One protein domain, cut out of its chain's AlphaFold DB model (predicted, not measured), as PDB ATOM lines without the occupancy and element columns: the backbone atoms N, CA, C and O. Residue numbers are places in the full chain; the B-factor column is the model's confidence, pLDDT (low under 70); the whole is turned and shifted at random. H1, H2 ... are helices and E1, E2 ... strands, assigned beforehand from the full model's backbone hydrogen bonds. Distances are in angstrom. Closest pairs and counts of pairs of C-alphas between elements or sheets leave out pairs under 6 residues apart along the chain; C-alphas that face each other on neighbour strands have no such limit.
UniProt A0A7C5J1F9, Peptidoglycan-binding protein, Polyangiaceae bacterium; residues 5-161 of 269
ATOM      1  N   THR A   5       1.670 -14.052 -55.984       91.38
ATOM      2  CA  THR A   5       0.811 -12.853 -55.971       91.38
ATOM      3  C   THR A   5       1.620 -11.563 -55.841       91.38
ATOM      4  O   THR A   5       1.309 -10.577 -56.505       91.38
ATOM      5  N   GLN A   6       2.661 -11.562 -55.011       94.38
ATOM      6  CA  GLN A   6       3.562 -10.423 -54.860       94.38
ATOM      7  C   GLN A   6       4.399 -10.198 -56.124       94.38
ATOM      8  O   GLN A   6       4.463  -9.066 -56.594       94.38
ATOM      9  N   VAL A   7       4.935 -11.263 -56.732       95.62
ATOM     10  CA  VAL A   7       5.680 -11.172 -58.003       95.62
ATOM     11  C   VAL A   7       4.808 -10.569 -59.108       95.62
ATOM     12  O   VAL A   7       5.197  -9.586 -59.735       95.62
ATOM     13  N   ARG A   8       3.571 -11.059 -59.281       95.38
ATOM     14  CA  ARG A   8       2.605 -10.484 -60.240       95.38
ATOM     15  C   ARG A   8       2.324  -9.004 -59.989       95.38
ATOM     16  O   ARG A   8       2.049  -8.276 -60.935       95.38
ATOM     17  N   ARG A   9       2.357  -8.559 -58.727       95.56
ATOM     18  CA  ARG A   9       2.154  -7.151 -58.368       95.56
ATOM     19  C   ARG A   9       3.362  -6.301 -58.753       95.56
ATOM     20  O   ARG A   9       3.167  -5.266 -59.378       95.56
ATOM     21  N   TRP A  10       4.578  -6.733 -58.415       96.88
ATOM     22  CA  TRP A  10       5.809  -6.034 -58.806       96.88
ATOM     23  C   TRP A  10       5.912  -5.861 -60.323       96.88
ATOM     24  O   TRP A  10       6.252  -4.790 -60.816       96.88
ATOM     25  N   TRP A  11       5.517  -6.896 -61.057       97.00
ATOM     26  CA  TRP A  11       5.604  -6.948 -62.510       97.00
ATOM     27  C   TRP A  11       4.275  -6.675 -63.222       97.00
ATOM     28  O   TRP A  11       4.134  -6.986 -64.401       97.00
ATOM     29  N   ALA A  12       3.285  -6.075 -62.551       95.81
ATOM     30  CA  ALA A  12       1.937  -5.896 -63.106       95.81
ATOM     31  C   ALA A  12       1.933  -5.161 -64.457       95.81
ATOM     32  O   ALA A  12       1.129  -5.477 -65.334       95.81
ATOM     33  N   HIS A  13       2.866  -4.223 -64.633       93.88
ATOM     34  CA  HIS A  13       3.047  -3.464 -65.866       93.88
ATOM     35  C   HIS A  13       3.479  -4.337 -67.056       93.88
ATOM     36  O   HIS A  13       3.186  -3.968 -68.182       93.88
ATOM     37  N   ARG A  14       4.110  -5.500 -66.834       93.56
ATOM     38  CA  ARG A  14       4.534  -6.443 -67.887       93.56
ATOM     39  C   ARG A  14       3.467  -7.449 -68.293       93.56
ATOM     40  O   ARG A  14       3.672  -8.198 -69.243       93.56
ATOM     41  N   ARG A  15       2.333  -7.509 -67.593       94.50
ATOM     42  CA  ARG A  15       1.312  -8.522 -67.875       94.50
ATOM     43  C   ARG A  15       0.820  -8.418 -69.320       94.50
ATOM     44  O   ARG A  15       0.305  -7.378 -69.722       94.50
ATOM     45  N   CYS A  16       0.871  -9.534 -70.039       92.12
ATOM     46  CA  CYS A  16       0.465  -9.668 -71.438       92.12
ATOM     47  C   CYS A  16       1.226  -8.742 -72.399       92.12
ATOM     48  O   CYS A  16       0.774  -8.532 -73.524       92.12
ATOM     49  N   GLN A  17       2.356  -8.176 -71.971       92.12
ATOM     50  CA  GLN A  17       3.265  -7.466 -72.858       92.12
ATOM     51  C   GLN A  17       4.286  -8.455 -73.384       92.12
ATOM     52  O   GLN A  17       4.853  -9.219 -72.610       92.12
ATOM     53  N   ARG A  18       4.544  -8.411 -74.690       89.31
ATOM     54  CA  ARG A  18       5.570  -9.253 -75.292       89.31
ATOM     55  C   ARG A  18       6.947  -8.847 -74.761       89.31
ATOM     56  O   ARG A  18       7.307  -7.666 -74.768       89.31
ATOM     57  N   GLY A  19       7.682  -9.824 -74.267       93.19
ATOM     58  CA  GLY A  19       9.070  -9.730 -73.860       93.19
ATOM     59  C   GLY A  19      10.006  -9.685 -75.054       93.19
ATOM     60  O   GLY A  19       9.577  -9.583 -76.209       93.19
ATOM     61  N   ILE A  20      11.296  -9.765 -74.764       89.94
ATOM     62  CA  ILE A  20      12.325  -9.824 -75.794       89.94
ATOM     63  C   ILE A  20      12.795 -11.266 -75.997       89.94
ATOM     64  O   ILE A  20      12.815 -12.045 -75.042       89.94
ATOM     65  N   PRO A  21      13.139 -11.648 -77.234       91.06
ATOM     66  CA  PRO A  21      13.680 -12.967 -77.506       91.06
ATOM     67  C   PRO A  21      15.147 -13.046 -77.074       91.06
ATOM     68  O   PRO A  21      15.956 -12.210 -77.465       91.06
ATOM     69  N   ILE A  22      15.496 -14.102 -76.349       86.56
ATOM     70  CA  ILE A  22      16.879 -14.497 -76.074       86.56
ATOM     71  C   ILE A  22      17.161 -15.889 -76.646       86.56
ATOM     72  O   ILE A  22      16.252 -16.626 -77.051       86.56
ATOM     73  N   THR A  23      18.444 -16.243 -76.684       86.81
ATOM     74  CA  THR A  23      18.861 -17.643 -76.783       86.81
ATOM     75  C   THR A  23      19.068 -18.163 -75.369       86.81
ATOM     76  O   THR A  23      19.753 -17.505 -74.592       86.81
ATOM     77  N   LEU A  24      18.449 -19.295 -75.038       89.75
ATOM     78  CA  LEU A  24      18.567 -19.934 -73.730       89.75
ATOM     79  C   LEU A  24      18.716 -21.448 -73.904       89.75
ATOM     80  O   LEU A  24      17.894 -22.076 -74.569       89.75
ATOM     81  N   LEU A  25      19.769 -22.024 -73.333       89.44
ATOM     82  CA  LEU A  25      20.184 -23.424 -73.444       89.44
ATOM     83  C   LEU A  25      20.147 -23.929 -74.897       89.44
ATOM     84  O   LEU A  25      19.631 -25.009 -75.188       89.44
ATOM     85  N   GLY A  26      20.638 -23.113 -75.834       82.69
ATOM     86  CA  GLY A  26      20.644 -23.418 -77.273       82.69
ATOM     87  C   GLY A  26      19.293 -23.264 -77.990       82.69
ATOM     88  O   GLY A  26      19.197 -23.555 -79.183       82.69
ATOM     89  N   ARG A  27      18.237 -22.796 -77.312       88.62
ATOM     90  CA  ARG A  27      16.932 -22.499 -77.922       88.62
ATOM     91  C   ARG A  27      16.799 -21.015 -78.220       88.62
ATOM     92  O   ARG A  27      16.863 -20.190 -77.317       88.62
ATOM     93  N   HIS A  28      16.560 -20.676 -79.483       88.50
ATOM     94  CA  HIS A  28      16.300 -19.300 -79.907       88.50
ATOM     95  C   HIS A  28      14.838 -18.896 -79.684       88.50
ATOM     96  O   HIS A  28      13.932 -19.725 -79.782       88.50
ATOM     97  N   GLY A  29      14.602 -17.600 -79.468       87.69
ATOM     98  CA  GLY A  29      13.253 -17.029 -79.411       87.69
ATOM     99  C   GLY A  29      12.529 -17.253 -78.085       87.69
ATOM    100  O   GLY A  29      11.314 -17.067 -78.025       87.69
ATOM    101  N   VAL A  30      13.258 -17.640 -77.035       94.25
ATOM    102  CA  VAL A  30      12.729 -17.734 -75.671       94.25
ATOM    103  C   VAL A  30      12.412 -16.320 -75.199       94.25
ATOM    104  O   VAL A  30      13.288 -15.461 -75.227       94.25
ATOM    105  N   LEU A  31      11.157 -16.053 -74.835       95.25
ATOM    106  CA  LEU A  31      10.731 -14.712 -74.448       95.25
ATOM    107  C   LEU A  31      10.996 -14.482 -72.966       95.25
ATOM    108  O   LEU A  31      10.596 -15.287 -72.129       95.25
ATOM    109  N   VAL A  32      11.640 -13.362 -72.654       95.94
ATOM    110  CA  VAL A  32      11.907 -12.936 -71.278       95.94
ATOM    111  C   VAL A  32      11.505 -11.480 -71.077       95.94
ATOM    112  O   VAL A  32      11.488 -10.679 -72.019       95.94
ATOM    113  N   ALA A  33      11.162 -11.115 -69.845       95.94
ATOM    114  CA  ALA A  33      10.894  -9.732 -69.495       95.94
ATOM    115  C   ALA A  33      12.168  -8.879 -69.707       95.94
ATOM    116  O   ALA A  33      13.240  -9.275 -69.249       95.94
ATOM    117  N   PRO A  34      12.076  -7.708 -70.359       89.81
ATOM    118  CA  PRO A  34      13.189  -6.775 -70.484       89.81
ATOM    119  C   PRO A  34      13.772  -6.407 -69.121       89.81
ATOM    120  O   PRO A  34      13.015  -6.183 -68.169       89.81
ATOM    121  N   GLY A  35      15.097  -6.340 -69.047       85.94
ATOM    122  CA  GLY A  35      15.852  -6.141 -67.810       85.94
ATOM    123  C   GLY A  35      16.125  -7.431 -67.027       85.94
ATOM    124  O   GLY A  35      16.751  -7.373 -65.978       85.94
ATOM    125  N   THR A  36      15.657  -8.598 -67.488       95.00
ATOM    126  CA  THR A  36      15.910  -9.896 -66.825       95.00
ATOM    127  C   THR A  36      16.874 -10.801 -67.587       95.00
ATOM    128  O   THR A  36      17.127 -11.931 -67.179       95.00
ATOM    129  N   GLU A  37      17.435 -10.319 -68.688       90.62
ATOM    130  CA  GLU A  37      18.313 -11.056 -69.595       90.62
ATOM    131  C   GLU A  37      19.498 -11.663 -68.846       90.62
ATOM    132  O   GLU A  37      19.802 -12.840 -69.026       90.62
ATOM    133  N   GLN A  38      20.127 -10.882 -67.963       84.88
ATOM    134  CA  GLN A  38      21.245 -11.347 -67.143       84.88
ATOM    135  C   GLN A  38      20.849 -12.480 -66.204       84.88
ATOM    136  O   GLN A  38      21.585 -13.457 -66.110       84.88
ATOM    137  N   LEU A  39      19.678 -12.394 -65.560       94.69
ATOM    138  CA  LEU A  39      19.178 -13.480 -64.719       94.69
ATOM    139  C   LEU A  39      19.107 -14.771 -65.545       94.69
ATOM    140  O   LEU A  39      19.630 -15.803 -65.133       94.69
ATOM    141  N   TRP A  40      18.506 -14.726 -66.736       94.94
ATOM    142  CA  TRP A  40      18.369 -15.913 -67.586       94.94
ATOM    143  C   TRP A  40      19.703 -16.426 -68.145       94.94
ATOM    144  O   TRP A  40      19.851 -17.630 -68.344       94.94
ATOM    145  N   ARG A  41      20.699 -15.558 -68.338       89.06
ATOM    146  CA  ARG A  41      22.066 -15.973 -68.694       89.06
ATOM    147  C   ARG A  41      22.800 -16.617 -67.518       89.06
ATOM    148  O   ARG A  41      23.417 -17.659 -67.697       89.06
ATOM    149  N   ALA A  42      22.672 -16.068 -66.311       92.50
ATOM    150  CA  ALA A  42      23.198 -16.682 -65.092       92.50
ATOM    151  C   ALA A  42      22.558 -18.054 -64.835       92.50
ATOM    152  O   ALA A  42      23.241 -19.007 -64.461       92.50
ATOM    153  N   PHE A  43      21.256 -18.175 -65.103       95.94
ATOM    154  CA  PHE A  43      20.530 -19.444 -65.093       95.94
ATOM    155  C   PHE A  43      21.120 -20.453 -66.088       95.94
ATOM    156  O   PHE A  43      21.397 -21.589 -65.707       95.94
ATOM    157  N   GLU A  44      21.342 -20.041 -67.342       93.56
ATOM    158  CA  GLU A  44      21.964 -20.877 -68.378       93.56
ATOM    159  C   GLU A  44      23.346 -21.370 -67.948       93.56
ATOM    160  O   GLU A  44      23.584 -22.576 -67.928       93.56
ATOM    161  N   GLN A  45      24.230 -20.450 -67.558       89.81
ATOM    162  CA  GLN A  45      25.598 -20.771 -67.152       89.81
ATOM    163  C   GLN A  45      25.626 -21.717 -65.961       89.81
ATOM    164  O   GLN A  45      26.314 -22.729 -66.004       89.81
ATOM    165  N   THR A  46      24.819 -21.440 -64.937       94.38
ATOM    166  CA  THR A  46      24.743 -22.290 -63.746       94.38
ATOM    167  C   THR A  46      24.329 -23.716 -64.101       94.38
ATOM    168  O   THR A  46      24.908 -24.680 -63.597       94.38
ATOM    169  N   LEU A  47      23.343 -23.872 -64.987       92.94
ATOM    170  CA  LEU A  47      22.927 -25.188 -65.457       92.94
ATOM    171  C   LEU A  47      24.037 -25.881 -66.254       92.94
ATOM    172  O   LEU A  47      24.329 -27.043 -65.980       92.94
ATOM    173  N   LEU A  48      24.689 -25.187 -67.190       89.50
ATOM    174  CA  LEU A  48      25.787 -25.755 -67.980       89.50
ATOM    175  C   LEU A  48      26.984 -26.169 -67.100       89.50
ATOM    176  O   LEU A  48      27.486 -27.283 -67.240       89.50
ATOM    177  N   ALA A  49      27.386 -25.321 -66.150       87.00
ATOM    178  CA  ALA A  49      28.476 -25.573 -65.204       87.00
ATOM    179  C   ALA A  49      28.198 -26.778 -64.287       87.00
ATOM    180  O   ALA A  49      29.096 -27.533 -63.927       87.00
ATOM    181  N   THR A  50      26.925 -27.021 -63.963       89.31
ATOM    182  CA  THR A  50      26.481 -28.202 -63.197       89.31
ATOM    183  C   THR A  50      26.153 -29.411 -64.083       89.31
ATOM    184  O   THR A  50      25.451 -30.343 -63.673       89.31
ATOM    185  N   GLY A  51      26.658 -29.419 -65.319       87.56
ATOM    186  CA  GLY A  51      26.575 -30.548 -66.241       87.56
ATOM    187  C   GLY A  51      25.212 -30.735 -66.909       87.56
ATOM    188  O   GLY A  51      24.949 -31.809 -67.456       87.56
ATOM    189  N   TYR A  52      24.324 -29.738 -66.869       89.50
ATOM    190  CA  TYR A  52      23.122 -29.742 -67.703       89.50
ATOM    191  C   TYR A  52      23.500 -29.497 -69.173       89.50
ATOM    192  O   TYR A  52      24.434 -28.759 -69.476       89.50
ATOM    193  N   GLY A  53      22.782 -30.131 -70.100       86.00
ATOM    194  CA  GLY A  53      23.023 -29.997 -71.539       86.00
ATOM    195  C   GLY A  53      22.188 -28.899 -72.203       86.00
ATOM    196  O   GLY A  53      21.448 -28.164 -71.557       86.00
ATOM    197  N   LEU A  54      22.258 -28.822 -73.533       87.88
ATOM    198  CA  LEU A  54      21.335 -27.984 -74.303       87.88
ATOM    199  C   LEU A  54      19.899 -28.495 -74.151       87.88
ATOM    200  O   LEU A  54      19.651 -29.703 -74.198       87.88
ATOM    201  N   ALA A  55      18.953 -27.568 -74.018       89.25
ATOM    202  CA  ALA A  55      17.551 -27.911 -73.885       89.25
ATOM    203  C   ALA A  55      16.979 -28.372 -75.233       89.25
ATOM    204  O   ALA A  55      17.229 -27.791 -76.290       89.25
ATOM    205  N   SER A  56      16.146 -29.404 -75.193       87.25
ATOM    206  CA  SER A  56      15.319 -29.853 -76.316       87.25
ATOM    207  C   SER A  56      14.127 -28.923 -76.578       87.25
ATOM    208  O   SER A  56      13.763 -28.698 -77.735       87.25
ATOM    209  N   ASN A  57      13.538 -28.347 -75.528       88.19
ATOM    210  CA  ASN A  57      12.373 -27.470 -75.600       88.19
ATOM    211  C   ASN A  57      12.386 -26.442 -74.460       88.19
ATOM    212  O   ASN A  57      12.779 -26.772 -73.351       88.19
ATOM    213  N   ILE A  58      11.910 -25.219 -74.705       92.31
ATOM    214  CA  ILE A  58      11.680 -24.222 -73.651       92.31
ATOM    215  C   ILE A  58      10.344 -23.529 -73.911       92.31
ATOM    216  O   ILE A  58      10.183 -22.829 -74.912       92.31
ATOM    217  N   GLY A  59       9.393 -23.704 -72.997       91.94
ATOM    218  CA  GLY A  59       8.150 -22.937 -72.979       91.94
ATOM    219  C   GLY A  59       8.323 -21.705 -72.103       91.94
ATOM    220  O   GLY A  59       8.537 -21.856 -70.916       91.94
ATOM    221  N   SER A  60       8.250 -20.495 -72.652       90.94
ATOM    222  CA  SER A  60       8.486 -19.244 -71.890       90.94
ATOM    223  C   SER A  60       7.338 -18.238 -71.954       90.94
ATOM    224  O   SER A  60       7.329 -17.238 -71.244       90.94
ATOM    225  N   HIS A  61       6.354 -18.500 -72.812       88.69
ATOM    226  CA  HIS A  61       5.279 -17.565 -73.094       88.69
ATOM    227  C   HIS A  61       3.934 -18.273 -73.165       88.69
ATOM    228  O   HIS A  61       3.817 -19.409 -73.636       88.69
ATOM    229  N   ARG A  62       2.882 -17.564 -72.753       88.06
ATOM    230  CA  ARG A  62       1.489 -17.978 -72.933       88.06
ATOM    231  C   ARG A  62       0.674 -16.845 -73.545       88.06
ATOM    232  O   ARG A  62       0.771 -15.690 -73.140       88.06
ATOM    233  N   ASN A  63      -0.203 -17.209 -74.479       87.00
ATOM    234  CA  ASN A  63      -1.098 -16.258 -75.128       87.00
ATOM    235  C   ASN A  63      -2.180 -15.787 -74.148       87.00
ATOM    236  O   ASN A  63      -3.056 -16.559 -73.745       87.00
ATOM    237  N   CYS A  64      -2.169 -14.505 -73.796       88.62
ATOM    238  CA  CYS A  64      -3.300 -13.904 -73.099       88.62
ATOM    239  C   CYS A  64      -4.583 -13.989 -73.957       88.62
ATOM    240  O   CYS A  64      -4.508 -13.880 -75.180       88.62
ATOM    241  N   PRO A  65      -5.767 -14.184 -73.342       92.00
ATOM    242  CA  PRO A  65      -6.049 -14.098 -71.907       92.00
ATOM    243  C   PRO A  65      -5.978 -15.446 -71.164       92.00
ATOM    244  O   PRO A  65      -6.569 -15.575 -70.088       92.00
ATOM    245  N   ALA A  66      -5.289 -16.460 -71.701       91.81
ATOM    246  CA  ALA A  66      -5.172 -17.754 -71.034       91.81
ATOM    247  C   ALA A  66      -4.544 -17.607 -69.638       91.81
ATOM    248  O   ALA A  66      -3.547 -16.911 -69.447       91.81
ATOM    249  N   GLY A  67      -5.147 -18.245 -68.642       89.44
ATOM    250  CA  GLY A  67      -4.665 -18.315 -67.268       89.44
ATOM    251  C   GLY A  67      -4.332 -19.747 -66.853       89.44
ATOM    252  O   GLY A  67      -4.163 -20.650 -67.672       89.44
ATOM    253  N   ILE A  68      -4.204 -19.958 -65.549       87.12
ATOM    254  CA  ILE A  68      -3.834 -21.243 -64.947       87.12
ATOM    255  C   ILE A  68      -5.079 -22.128 -64.805       87.12
ATOM    256  O   ILE A  68      -6.140 -21.653 -64.392       87.12
ATOM    257  N   GLY A  69      -4.944 -23.422 -65.111       85.19
ATOM    258  CA  GLY A  69      -6.008 -24.413 -64.912       85.19
ATOM    259  C   GLY A  69      -7.261 -24.148 -65.750       85.19
ATOM    260  O   GLY A  69      -8.371 -24.292 -65.249       85.19
ATOM    261  N   GLY A  70      -7.087 -23.674 -66.989       87.06
ATOM    262  CA  GLY A  70      -8.191 -23.362 -67.907       87.06
ATOM    263  C   GLY A  70      -8.967 -22.080 -67.580       87.06
ATOM    264  O   GLY A  70      -9.945 -21.772 -68.254       87.06
ATOM    265  N   LYS A  71      -8.552 -21.320 -66.560       93.12
ATOM    266  CA  LYS A  71      -9.177 -20.040 -66.191       93.12
ATOM    267  C   LYS A  71      -8.653 -18.894 -67.050       93.12
ATOM    268  O   LYS A  71      -7.606 -19.006 -67.679       93.12
ATOM    269  N   THR A  72      -9.342 -17.758 -67.009       94.69
ATOM    270  CA  THR A  72      -8.893 -16.503 -67.628       94.69
ATOM    271  C   THR A  72      -7.927 -15.762 -66.705       94.69
ATOM    272  O   THR A  72      -8.181 -15.645 -65.504       94.69
ATOM    273  N   CYS A  73      -6.835 -15.238 -67.260       94.81
ATOM    274  CA  CYS A  73      -5.957 -14.287 -66.585       94.81
ATOM    275  C   CYS A  73      -6.688 -12.944 -66.409       94.81
ATOM    276  O   CYS A  73      -6.997 -12.258 -67.381       94.81
ATOM    277  N   GLU A  74      -6.995 -12.585 -65.162       93.38
ATOM    278  CA  GLU A  74      -7.800 -11.403 -64.842       93.38
ATOM    279  C   GLU A  74      -6.953 -10.111 -64.829       93.38
ATOM    280  O   GLU A  74      -5.764 -10.154 -64.490       93.38
ATOM    281  N   PRO A  75      -7.565  -8.926 -65.056       90.19
ATOM    282  CA  PRO A  75      -6.904  -7.625 -64.911       90.19
ATOM    283  C   PRO A  75      -6.325  -7.325 -63.518       90.19
ATOM    284  O   PRO A  75      -5.486  -6.436 -63.379       90.19
ATOM    285  N   SER A  76      -6.692  -8.099 -62.498       90.12
ATOM    286  CA  SER A  76      -6.104  -8.065 -61.150       90.12
ATOM    287  C   SER A  76      -4.793  -8.864 -61.020       90.12
ATOM    288  O   SER A  76      -4.126  -8.790 -59.994       90.12
ATOM    289  N   GLY A  77      -4.432  -9.666 -62.030       90.75
ATOM    290  CA  GLY A  77      -3.339 -10.644 -61.975       90.75
ATOM    291  C   GLY A  77      -3.781 -12.019 -61.459       90.75
ATOM    292  O   GLY A  77      -3.018 -12.987 -61.520       90.75
ATOM    293  N   LYS A  78      -5.022 -12.141 -60.976       91.94
ATOM    294  CA  LYS A  78      -5.594 -13.412 -60.528       91.94
ATOM    295  C   LYS A  78      -5.670 -14.412 -61.687       91.94
ATOM    296  O   LYS A  78      -5.967 -14.057 -62.822       91.94
ATOM    297  N   ASN A  79      -5.355 -15.671 -61.378       92.44
ATOM    298  CA  ASN A  79      -5.219 -16.786 -62.325       92.44
ATOM    299  C   ASN A  79      -4.179 -16.590 -63.448       92.44
ATOM    300  O   ASN A  79      -4.103 -17.437 -64.331       92.44
ATOM    301  N   CYS A  80      -3.368 -15.533 -63.451       94.12
ATOM    302  CA  CYS A  80      -2.364 -15.341 -64.498       94.12
ATOM    303  C   CYS A  80      -1.115 -16.185 -64.221       94.12
ATOM    304  O   CYS A  80      -0.524 -16.079 -63.146       94.12
ATOM    305  N   SER A  81      -0.675 -16.994 -65.183       93.06
ATOM    306  CA  SER A  81       0.653 -17.617 -65.106       93.06
ATOM    307  C   SER A  81       1.744 -16.547 -65.200       93.06
ATOM    308  O   SER A  81       1.510 -15.514 -65.826       93.06
ATOM    309  N   LEU A  82       2.919 -16.774 -64.602       94.94
ATOM    310  CA  LEU A  82       4.080 -15.898 -64.809       94.94
ATOM    311  C   LEU A  82       4.632 -15.979 -66.245       94.94
ATOM    312  O   LEU A  82       5.256 -15.024 -66.694       94.94
ATOM    313  N   HIS A  83       4.268 -17.015 -67.009       94.94
ATOM    314  CA  HIS A  83       4.451 -17.075 -68.468       94.94
ATOM    315  C   HIS A  83       3.740 -15.941 -69.221       94.94
ATOM    316  O   HIS A  83       4.161 -15.556 -70.300       94.94
ATOM    317  N   ASN A  84       2.666 -15.361 -68.665       96.00
ATOM    318  CA  ASN A  84       2.013 -14.187 -69.269       96.00
ATOM    319  C   ASN A  84       2.777 -12.879 -68.997       96.00
ATOM    320  O   ASN A  84       2.302 -11.811 -69.373       96.00
ATOM    321  N   TYR A  85       3.879 -12.936 -68.252       96.56
ATOM    322  CA  TYR A  85       4.728 -11.796 -67.906       96.56
ATOM    323  C   TYR A  85       6.144 -11.979 -68.472       96.56
ATOM    324  O   TYR A  85       6.982 -11.114 -68.239       96.56
ATOM    325  N   ASP A  86       6.405 -13.101 -69.159       96.88
ATOM    326  CA  ASP A  86       7.731 -13.548 -69.601       96.88
ATOM    327  C   ASP A  86       8.751 -13.627 -68.441       96.88
ATOM    328  O   ASP A  86       9.929 -13.311 -68.571       96.88
ATOM    329  N   LEU A  87       8.267 -14.026 -67.256       97.12
ATOM    330  CA  LEU A  87       9.065 -14.208 -66.032       97.12
ATOM    331  C   LEU A  87       9.252 -15.676 -65.660       97.12
ATOM    332  O   LEU A  87       9.807 -15.967 -64.599       97.12
ATOM    333  N   ALA A  88       8.734 -16.588 -66.474       95.56
ATOM    334  CA  ALA A  88       8.815 -18.012 -66.232       95.56
ATOM    335  C   ALA A  88       9.247 -18.755 -67.487       95.56
ATOM    336  O   ALA A  88       8.944 -18.334 -68.600       95.56
ATOM    337  N   ALA A  89       9.930 -19.872 -67.279       94.75
ATOM    338  CA  ALA A  89      10.331 -20.783 -68.328       94.75
ATOM    339  C   ALA A  89      10.166 -22.220 -67.833       94.75
ATOM    340  O   ALA A  89      10.652 -22.586 -66.765       94.75
ATOM    341  N   ASP A  90       9.490 -23.027 -68.637       91.88
ATOM    342  CA  ASP A  90       9.406 -24.469 -68.496       91.88
ATOM    343  C   ASP A  90      10.528 -25.042 -69.368       91.88
ATOM    344  O   ASP A  90      10.455 -24.979 -70.601       91.88
ATOM    345  N   VAL A  91      11.597 -25.538 -68.745       91.44
ATOM    346  CA  VAL A  91      12.768 -26.074 -69.462       91.44
ATOM    347  C   VAL A  91      12.572 -27.561 -69.697       91.44
ATOM    348  O   VAL A  91      12.393 -28.315 -68.764       91.44
ATOM    349  N   ASP A  92      12.610 -28.023 -70.935       87.50
ATOM    350  CA  ASP A  92      12.437 -29.432 -71.283       87.50
ATOM    351  C   ASP A  92      11.199 -30.153 -70.698       87.50
ATOM    352  O   ASP A  92      11.320 -31.345 -70.372       87.50
ATOM    353  N   PRO A  93      10.007 -29.514 -70.635       80.25
ATOM    354  CA  PRO A  93       8.790 -30.178 -70.169       80.25
ATOM    355  C   PRO A  93       8.454 -31.375 -71.072       80.25
ATOM    356  O   PRO A  93       8.757 -31.363 -72.273       80.25
ATOM    357  N   TRP A  94       7.850 -32.420 -70.507       68.88
ATOM    358  CA  TRP A  94       7.701 -33.733 -71.142       68.88
ATOM    359  C   TRP A  94       7.158 -33.687 -72.581       68.88
ATOM    360  O   TRP A  94       6.052 -33.211 -72.841       68.88
ATOM    361  N   ALA A  95       7.884 -34.350 -73.490       53.34
ATOM    362  CA  ALA A  95       7.306 -34.959 -74.691       53.34
ATOM    363  C   ALA A  95       7.715 -36.436 -74.852       53.34
ATOM    364  O   ALA A  95       6.841 -37.247 -75.119       53.34
ATOM    365  N   PHE A  96       8.964 -36.838 -74.587       45.75
ATOM    366  CA  PHE A  96       9.373 -38.243 -74.400       45.75
ATOM    367  C   PHE A  96      10.594 -38.276 -73.458       45.75
ATOM    368  O   PHE A  96      11.506 -37.468 -73.614       45.75
ATOM    369  N   GLY A  97      10.530 -39.115 -72.417       50.91
ATOM    370  CA  GLY A  97      11.233 -38.937 -71.135       50.91
ATOM    371  C   GLY A  97      12.770 -39.000 -71.104       50.91
ATOM    372  O   GLY A  97      13.419 -39.406 -72.062       50.91
ATOM    373  N   ASN A  98      13.332 -38.637 -69.940       46.38
ATOM    374  CA  ASN A  98      14.743 -38.806 -69.544       46.38
ATOM    375  C   ASN A  98      14.805 -39.258 -68.049       46.38
ATOM    376  O   ASN A  98      13.897 -38.895 -67.304       46.38
ATOM    377  N   PRO A  99      15.787 -40.072 -67.587       52.03
ATOM    378  CA  PRO A  99      15.608 -41.068 -66.523       52.03
ATOM    379  C   PRO A  99      16.185 -40.708 -65.140       52.03
ATOM    380  O   PRO A  99      16.453 -41.614 -64.345       52.03
ATOM    381  N   HIS A 100      16.381 -39.434 -64.808       50.12
ATOM    382  CA  HIS A 100      16.831 -39.089 -63.461       50.12
ATOM    383  C   HIS A 100      15.615 -39.116 -62.526       50.12
ATOM    384  O   HIS A 100      14.778 -38.231 -62.567       50.12
ATOM    385  N   PHE A 101      15.530 -40.182 -61.721       49.59
ATOM    386  CA  PHE A 101      14.523 -40.496 -60.692       49.59
ATOM    387  C   PHE A 101      13.325 -41.387 -61.121       49.59
ATOM    388  O   PHE A 101      12.402 -41.015 -61.835       49.59
ATOM    389  N   ARG A 102      13.305 -42.610 -60.569       48.22
ATOM    390  CA  ARG A 102      12.126 -43.476 -60.339       48.22
ATOM    391  C   ARG A 102      12.120 -43.787 -58.834       48.22
ATOM    392  O   ARG A 102      13.196 -44.019 -58.302       48.22
ATOM    393  N   ARG A 103      11.040 -43.938 -58.058       47.25
ATOM    394  CA  ARG A 103       9.567 -43.805 -58.152       47.25
ATOM    395  C   ARG A 103       9.038 -44.108 -56.725       47.25
ATOM    396  O   ARG A 103       9.615 -44.980 -56.079       47.25
ATOM    397  N   ARG A 104       7.839 -43.640 -56.341       37.91
ATOM    398  CA  ARG A 104       6.753 -44.590 -55.996       37.91
ATOM    399  C   ARG A 104       5.360 -44.003 -56.229       37.91
ATOM    400  O   ARG A 104       4.985 -42.997 -55.650       37.91
ATOM    401  N   PHE A 105       4.602 -44.740 -57.039       42.97
ATOM    402  CA  PHE A 105       3.170 -44.585 -57.276       42.97
ATOM    403  C   PHE A 105       2.339 -45.109 -56.095       42.97
ATOM    404  O   PHE A 105       2.667 -46.137 -55.494       42.97
ATOM    405  N   GLY A 106       1.247 -44.404 -55.814       50.53
ATOM    406  CA  GLY A 106       0.381 -44.497 -54.636       50.53
ATOM    407  C   GLY A 106      -0.080 -43.078 -54.279       50.53
ATOM    408  O   GLY A 106       0.042 -42.185 -55.109       50.53
ATOM    409  N   ASN A 107      -0.557 -42.825 -53.060       44.22
ATOM    410  CA  ASN A 107      -1.005 -41.490 -52.616       44.22
ATOM    411  C   ASN A 107       0.164 -40.477 -52.398       44.22
ATOM    412  O   ASN A 107       0.172 -39.772 -51.391       44.22
ATOM    413  N   GLY A 108       1.171 -40.426 -53.284       51.88
ATOM    414  CA  GLY A 108       2.400 -39.616 -53.166       51.88
ATOM    415  C   GLY A 108       3.087 -39.305 -54.513       51.88
ATOM    416  O   GLY A 108       2.732 -39.887 -55.534       51.88
ATOM    417  N   TRP A 109       4.030 -38.348 -54.494       47.38
ATOM    418  CA  TRP A 109       4.536 -37.579 -55.650       47.38
ATOM    419  C   TRP A 109       5.200 -38.401 -56.772       47.38
ATOM    420  O   TRP A 109       6.146 -39.154 -56.533       47.38
ATOM    421  N   ASP A 110       4.736 -38.189 -58.013       56.00
ATOM    422  CA  ASP A 110       5.370 -38.676 -59.244       56.00
ATOM    423  C   ASP A 110       6.125 -37.534 -59.940       56.00
ATOM    424  O   ASP A 110       5.525 -36.606 -60.474       56.00
ATOM    425  N   PHE A 111       7.453 -37.622 -59.914       56.72
ATOM    426  CA  PHE A 111       8.403 -36.669 -60.494       56.72
ATOM    427  C   PHE A 111       8.861 -37.091 -61.896       56.72
ATOM    428  O   PHE A 111       9.989 -36.820 -62.294       56.72
ATOM    429  N   SER A 112       8.009 -37.805 -62.634       55.31
ATOM    430  CA  SER A 112       8.357 -38.418 -63.921       55.31
ATOM    431  C   SER A 112       8.827 -37.420 -64.988       55.31
ATOM    432  O   SER A 112       9.517 -37.826 -65.915       55.31
ATOM    433  N   ASP A 113       8.518 -36.133 -64.833       62.94
ATOM    434  CA  ASP A 113       8.928 -35.042 -65.721       62.94
ATOM    435  C   ASP A 113      10.093 -34.187 -65.165       62.94
ATOM    436  O   ASP A 113      10.500 -33.210 -65.780       62.94
ATOM    437  N   ILE A 114      10.700 -34.542 -64.023       73.38
ATOM    438  CA  ILE A 114      11.913 -33.850 -63.557       73.38
ATOM    439  C   ILE A 114      13.134 -34.326 -64.351       73.38
ATOM    440  O   ILE A 114      13.484 -35.503 -64.325       73.38
ATOM    441  N   LYS A 115      13.836 -33.389 -64.995       80.06
ATOM    442  CA  LYS A 115      15.134 -33.644 -65.649       80.06
ATOM    443  C   LYS A 115      16.326 -33.028 -64.929       80.06
ATOM    444  O   LYS A 115      17.457 -33.366 -65.263       80.06
ATOM    445  N   PHE A 116      16.084 -32.158 -63.952       83.00
ATOM    446  CA  PHE A 116      17.145 -31.558 -63.151       83.00
ATOM    447  C   PHE A 116      17.552 -32.458 -61.983       83.00
ATOM    448  O   PHE A 116      16.702 -33.048 -61.311       83.00
ATOM    449  N   THR A 117      18.848 -32.526 -61.699       85.25
ATOM    450  CA  THR A 117      19.348 -33.081 -60.437       85.25
ATOM    451  C   THR A 117      19.064 -32.115 -59.283       85.25
ATOM    452  O   THR A 117      18.860 -30.916 -59.487       85.25
ATOM    453  N   GLU A 118      19.077 -32.612 -58.040       83.31
ATOM    454  CA  GLU A 118      19.005 -31.723 -56.868       83.31
ATOM    455  C   GLU A 118      20.136 -30.691 -56.856       83.31
ATOM    456  O   GLU A 118      19.923 -29.557 -56.438       83.31
ATOM    457  N   GLU A 119      21.327 -31.072 -57.312       87.56
ATOM    458  CA  GLU A 119      22.497 -30.198 -57.362       87.56
ATOM    459  C   GLU A 119      22.307 -29.044 -58.349       87.56
ATOM    460  O   GLU A 119      22.467 -27.892 -57.955       87.56
ATOM    461  N   GLN A 120      21.876 -29.332 -59.582       91.19
ATOM    462  CA  GLN A 120      21.595 -28.317 -60.610       91.19
ATOM    463  C   GLN A 120      20.606 -27.272 -60.103       91.19
ATOM    464  O   GLN A 120      20.753 -26.067 -60.290       91.19
ATOM    465  N   VAL A 121      19.596 -27.746 -59.393       91.31
ATOM    466  CA  VAL A 121      18.547 -26.897 -58.852       91.31
ATOM    467  C   VAL A 121      19.035 -26.061 -57.697       91.31
ATOM    468  O   VAL A 121      18.758 -24.864 -57.658       91.31
ATOM    469  N   ARG A 122      19.756 -26.678 -56.759       91.69
ATOM    470  CA  ARG A 122      20.360 -25.958 -55.640       91.69
ATOM    471  C   ARG A 122      21.327 -24.898 -56.145       91.69
ATOM    472  O   ARG A 122      21.362 -23.830 -55.553       91.69
ATOM    473  N   ALA A 123      22.057 -25.166 -57.226       94.06
ATOM    474  CA  ALA A 123      22.956 -24.202 -57.840       94.06
ATOM    475  C   ALA A 123      22.186 -23.012 -58.432       94.06
ATOM    476  O   ALA A 123      22.491 -21.869 -58.105       94.06
ATOM    477  N   VAL A 124      21.123 -23.246 -59.210       96.12
ATOM    478  CA  VAL A 124      20.293 -22.148 -59.742       96.12
ATOM    479  C   VAL A 124      19.617 -21.352 -58.616       96.12
ATOM    480  O   VAL A 124      19.572 -20.123 -58.652       96.12
ATOM    481  N   GLU A 125      19.112 -22.022 -57.580       95.25
ATOM    482  CA  GLU A 125      18.537 -21.358 -56.404       95.25
ATOM    483  C   GLU A 125      19.600 -20.715 -55.491       95.25
ATOM    484  O   GLU A 125      19.246 -19.940 -54.597       95.25
ATOM    485  N   ALA A 126      20.891 -20.989 -55.698       96.06
ATOM    486  CA  ALA A 126      22.001 -20.341 -54.999       96.06
ATOM    487  C   ALA A 126      22.413 -19.006 -55.634       96.06
ATOM    488  O   ALA A 126      22.981 -18.187 -54.915       96.06
ATOM    489  N   ILE A 127      22.046 -18.742 -56.896       96.25
ATOM    490  CA  ILE A 127      22.255 -17.439 -57.548       96.25
ATOM    491  C   ILE A 127      21.687 -16.328 -56.657       96.25
ATOM    492  O   ILE A 127      20.596 -16.459 -56.081       96.25
ATOM    493  N   ARG A 128      22.419 -15.225 -56.533       96.00
ATOM    494  CA  ARG A 128      21.985 -14.016 -55.835       96.00
ATOM    495  C   ARG A 128      21.968 -12.819 -56.766       96.00
ATOM    496  O   ARG A 128      22.642 -12.784 -57.790       96.00
ATOM    497  N   THR A 129      21.153 -11.844 -56.403       94.94
ATOM    498  CA  THR A 129      21.255 -10.491 -56.936       94.94
ATOM    499  C   THR A 129      22.317  -9.717 -56.165       94.94
ATOM    500  O   THR A 129      22.702 -10.124 -55.066       94.94
ATOM    501  N   THR A 130      22.729  -8.558 -56.669       86.62
ATOM    502  CA  THR A 130      23.652  -7.654 -55.953       86.62
ATOM    503  C   THR A 130      23.091  -7.152 -54.613       86.62
ATOM    504  O   THR A 130      23.841  -6.718 -53.741       86.62
ATOM    505  N   GLN A 131      21.775  -7.268 -54.386       92.00
ATOM    506  CA  GLN A 131      21.126  -6.988 -53.095       92.00
ATOM    507  C   GLN A 131      20.993  -8.235 -52.199       92.00
ATOM    508  O   GLN A 131      20.381  -8.174 -51.131       92.00
ATOM    509  N   GLY A 132      21.544  -9.378 -52.615       93.44
ATOM    510  CA  GLY A 132      21.514 -10.641 -51.876       93.44
ATOM    511  C   GLY A 132      20.196 -11.418 -51.981       93.44
ATOM    512  O   GLY A 132      19.995 -12.388 -51.243       93.44
ATOM    513  N   SER A 133      19.284 -11.032 -52.876       96.06
ATOM    514  CA  SER A 133      18.022 -11.750 -53.095       96.06
ATOM    515  C   SER A 133      18.229 -13.001 -53.943       96.06
ATOM    516  O   SER A 133      19.076 -13.024 -54.820       96.06
ATOM    517  N   GLN A 134      17.420 -14.043 -53.733       96.69
ATOM    518  CA  GLN A 134      17.373 -15.218 -54.612       96.69
ATOM    519  C   GLN A 134      16.438 -14.931 -55.807       96.69
ATOM    520  O   GLN A 134      15.216 -14.886 -55.602       96.69
ATOM    521  N   PRO A 135      16.955 -14.756 -57.041       97.06
ATOM    522  CA  PRO A 135      16.141 -14.336 -58.170       97.06
ATOM    523  C   PRO A 135      15.347 -15.482 -58.787       97.06
ATOM    524  O   PRO A 135      14.250 -15.230 -59.273       97.06
ATOM    525  N   PHE A 136      15.828 -16.726 -58.728       96.50
ATOM    526  CA  PHE A 136      15.131 -17.885 -59.285       96.50
ATOM    527  C   PHE A 136      14.457 -18.731 -58.222       96.50
ATOM    528  O   PHE A 136      14.971 -18.936 -57.123       96.50
ATOM    529  N   ARG A 137      13.296 -19.269 -58.576       92.06
ATOM    530  CA  ARG A 137      12.594 -20.261 -57.775       92.06
ATOM    531  C   ARG A 137      12.173 -21.422 -58.655       92.06
ATOM    532  O   ARG A 137      11.508 -21.197 -59.672       92.06
ATOM    533  N   TRP A 138      12.465 -22.637 -58.205       89.75
ATOM    534  CA  TRP A 138      11.847 -23.824 -58.775       89.75
ATOM    535  C   TRP A 138      10.532 -24.139 -58.062       89.75
ATOM    536  O   TRP A 138      10.436 -24.103 -56.833       89.75
ATOM    537  N   LEU A 139       9.491 -24.466 -58.826       81.19
ATOM    538  CA  LEU A 139       8.212 -24.907 -58.267       81.19
ATOM    539  C   LEU A 139       8.069 -26.441 -58.168       81.19
ATOM    540  O   LEU A 139       7.163 -26.930 -57.487       81.19
ATOM    541  N   GLY A 140       8.974 -27.208 -58.782       65.38
ATOM    542  CA  GLY A 140       8.813 -28.644 -59.031       65.38
ATOM    543  C   GLY A 140       8.695 -29.548 -57.799       65.38
ATOM    544  O   GLY A 140       8.001 -30.557 -57.870       65.38
ATOM    545  N   TRP A 141       9.290 -29.206 -56.650       61.72
ATOM    546  CA  TRP A 141       9.315 -30.115 -55.491       61.72
ATOM    547  C   TRP A 141       7.983 -30.271 -54.751       61.72
ATOM    548  O   TRP A 141       7.748 -31.299 -54.121       61.72
ATOM    549  N   ALA A 142       7.130 -29.244 -54.779       56.66
ATOM    550  CA  ALA A 142       6.003 -29.130 -53.848       56.66
ATOM    551  C   ALA A 142       4.631 -28.986 -54.518       56.66
ATOM    552  O   ALA A 142       3.618 -29.184 -53.851       56.66
ATOM    553  N   ILE A 143       4.577 -28.600 -55.798       59.53
ATOM    554  CA  ILE A 143       3.302 -28.342 -56.489       59.53
ATOM    555  C   ILE A 143       3.133 -29.106 -57.809       59.53
ATOM    556  O   ILE A 143       2.098 -28.955 -58.449       59.53
ATOM    557  N   GLY A 144       4.107 -29.938 -58.201       57.34
ATOM    558  CA  GLY A 144       4.015 -30.794 -59.391       57.34
ATOM    559  C   GLY A 144       4.116 -30.065 -60.738       57.34
ATOM    560  O   GLY A 144       3.921 -30.700 -61.766       57.34
ATOM    561  N   ASP A 145       4.434 -28.765 -60.746       67.56
ATOM    562  CA  ASP A 145       4.810 -28.009 -61.953       67.56
ATOM    563  C   ASP A 145       6.306 -28.243 -62.219       67.56
ATOM    564  O   ASP A 145       7.174 -27.390 -61.999       67.56
ATOM    565  N   THR A 146       6.625 -29.505 -62.504       70.25
ATOM    566  CA  THR A 146       7.983 -29.974 -62.764       70.25
ATOM    567  C   THR A 146       8.537 -29.226 -63.972       70.25
ATOM    568  O   THR A 146       7.805 -28.910 -64.899       70.25
ATOM    569  N   MET A 147       9.822 -28.872 -63.929       83.88
ATOM    570  CA  MET A 147      10.494 -28.030 -64.932       83.88
ATOM    571  C   MET A 147      10.147 -26.530 -64.977       83.88
ATOM    572  O   MET A 147      10.802 -25.801 -65.722       83.88
ATOM    573  N   HIS A 148       9.209 -26.044 -64.156       89.94
ATOM    574  CA  HIS A 148       8.843 -24.625 -64.109       89.94
ATOM    575  C   HIS A 148       9.801 -23.777 -63.265       89.94
ATOM    576  O   HIS A 148       9.783 -23.830 -62.027       89.94
ATOM    577  N   TRP A 149      10.567 -22.918 -63.926       94.56
ATOM    578  CA  TRP A 149      11.368 -21.878 -63.293       94.56
ATOM    579  C   TRP A 149      10.687 -20.529 -63.397       94.56
ATOM    580  O   TRP A 149      10.071 -20.207 -64.410       94.56
ATOM    581  N   GLN A 150      10.833 -19.712 -62.358       94.81
ATOM    582  CA  GLN A 150      10.337 -18.342 -62.381       94.81
ATOM    583  C   GLN A 150      11.250 -17.370 -61.643       94.81
ATOM    584  O   GLN A 150      11.859 -17.712 -60.626       94.81
ATOM    585  N   ILE A 151      11.244 -16.125 -62.114       97.19
ATOM    586  CA  ILE A 151      11.814 -14.981 -61.409       97.19
ATOM    587  C   ILE A 151      10.983 -14.685 -60.151       97.19
ATOM    588  O   ILE A 151       9.749 -14.765 -60.147       97.19
ATOM    589  N   ASN A 152      11.665 -14.355 -59.056       96.25
ATOM    590  CA  ASN A 152      11.097 -14.203 -57.717       96.25
ATOM    591  C   ASN A 152      11.501 -12.887 -57.022       96.25
ATOM    592  O   ASN A 152      11.341 -12.752 -55.807       96.25
ATOM    593  N   VAL A 153      11.989 -11.919 -57.797       97.38
ATOM    594  CA  VAL A 153      12.466 -10.594 -57.366       97.38
ATOM    595  C   VAL A 153      11.707  -9.471 -58.092       97.38
ATOM    596  O   VAL A 153      11.113  -9.725 -59.146       97.38
ATOM    597  N   PRO A 154      11.628  -8.247 -57.533       97.50
ATOM    598  CA  PRO A 154      11.061  -7.092 -58.232       97.50
ATOM    599  C   PRO A 154      11.981  -6.598 -59.368       97.50
ATOM    600  O   PRO A 154      13.175  -6.875 -59.336       97.50
ATOM    601  N   PRO A 155      11.475  -5.785 -60.320       95.44
ATOM    602  CA  PRO A 155      12.298  -5.188 -61.383       95.44
ATOM    603  C   PRO A 155      13.499  -4.372 -60.887       95.44
ATOM    604  O   PRO A 155      14.468  -4.206 -61.608       95.44
ATOM    605  N   SER A 156      13.433  -3.836 -59.667       93.06
ATOM    606  CA  SER A 156      14.505  -3.042 -59.054       93.06
ATOM    607  C   SER A 156      15.649  -3.880 -58.471       93.06
ATOM    608  O   SER A 156      16.530  -3.319 -57.832       93.06
ATOM    609  N   ASP A 157      15.586  -5.204 -58.594       95.56
ATOM    610  CA  ASP A 157      16.498  -6.160 -57.959       95.56
ATOM    611  C   ASP A 157      16.763  -7.335 -58.914       95.56
ATOM    612  O   ASP A 157      16.518  -8.493 -58.593       95.56
ATOM    613  N   VAL A 158      17.144  -7.020 -60.154       93.19
ATOM    614  CA  VAL A 158      17.383  -7.996 -61.240       93.19
ATOM    615  C   VAL A 158      18.857  -8.125 -61.623       93.19
ATOM    616  O   VAL A 158      19.206  -9.012 -62.398       93.19
ATOM    617  N   GLU A 159      19.721  -7.272 -61.074       85.94
ATOM    618  CA  GLU A 159      21.165  -7.323 -61.312       85.94
ATOM    619  C   GLU A 159      21.769  -8.536 -60.602       85.94
ATOM    620  O   GLU A 159      21.561  -8.724 -59.402       85.94
ATOM    621  N   VAL A 160      22.493  -9.368 -61.352       87.62
ATOM    622  CA  VAL A 160      23.096 -10.616 -60.863       87.62
ATOM    623  C   VAL A 160      24.365 -10.304 -60.071       87.62
ATOM    624  O   VAL A 160      25.233  -9.580 -60.549       87.62
ATOM    625  N   ASP A 161      24.509 -10.914 -58.896       86.00
ATOM    626  CA  ASP A 161      25.815 -11.077 -58.257       86.00
ATOM    627  C   ASP A 161      26.526 -12.259 -58.925       86.00
ATOM    628  O   ASP A 161      26.297 -13.428 -58.588       86.00
TER     629      ASP A 161
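What this domain is: This is residues 5 to 161 of the 269 residues of the protein "Peptidoglycan-binding protein" of Polyangiaceae bacterium (UniProt A0A7C5J1F9). With little regular structure, this loop-rich domain has the small antiparallel sheet E3-E5-E4 at its core, H2 and H4 side by side next to it, and the hairpin E1-E2 packed on H2 through E1. Of 157 printed residues, 58 are in named elements, class mixed: H1 E1 E2 H2 H3 E3 H4 E4 H5 E5. It is compact, radius of gyration of the C-alphas 15.4 A, spanning 41 by 36 by 28 A.

How they stand to each other: E1, residues 20 to 24, and E2, residues 27 to 32, are an antiparallel hairpin; N 22 and O 30 are 2.8 A apart. H2, residues 37 to 49, touches H4, residues 118 to 126, with residues 43 to 47 alone; the closest C-alphas, of Leu 47 and Gln 120, are 5.9 A apart. E5, residues 148 to 151, is antiparallel to E3, residues 88 to 91, with N 89 and O 149 2.9 A apart, and to E4, residues 136 to 138, with N 137 and O 150 2.9 A apart. E3, H4, E4 form a split strand-helix-strand unit, E5 between its strands, with a right-handed crossover. H1, residues 5 to 10, and H5, residues 140 to 143, are not on this sheet; H3, residues 82 to 85, only grazes it. In H1, H2 and H4 every O i to N i+4 pair is within hydrogen-bond range; H3 and H5 are too short.

Where its parts are: H1 begins at C-alpha 5 (0.811, -12.853, -55.971); H2 is 18.3 A long; E5 ends at C-alpha 151 (11.814, -14.981, -61.409).

The domain as a whole: The printed part has no cut. The links H2 to H3 and E3 to H4 are long. pLDDT is under 70 in residues 94 to 113 and 140 to 145.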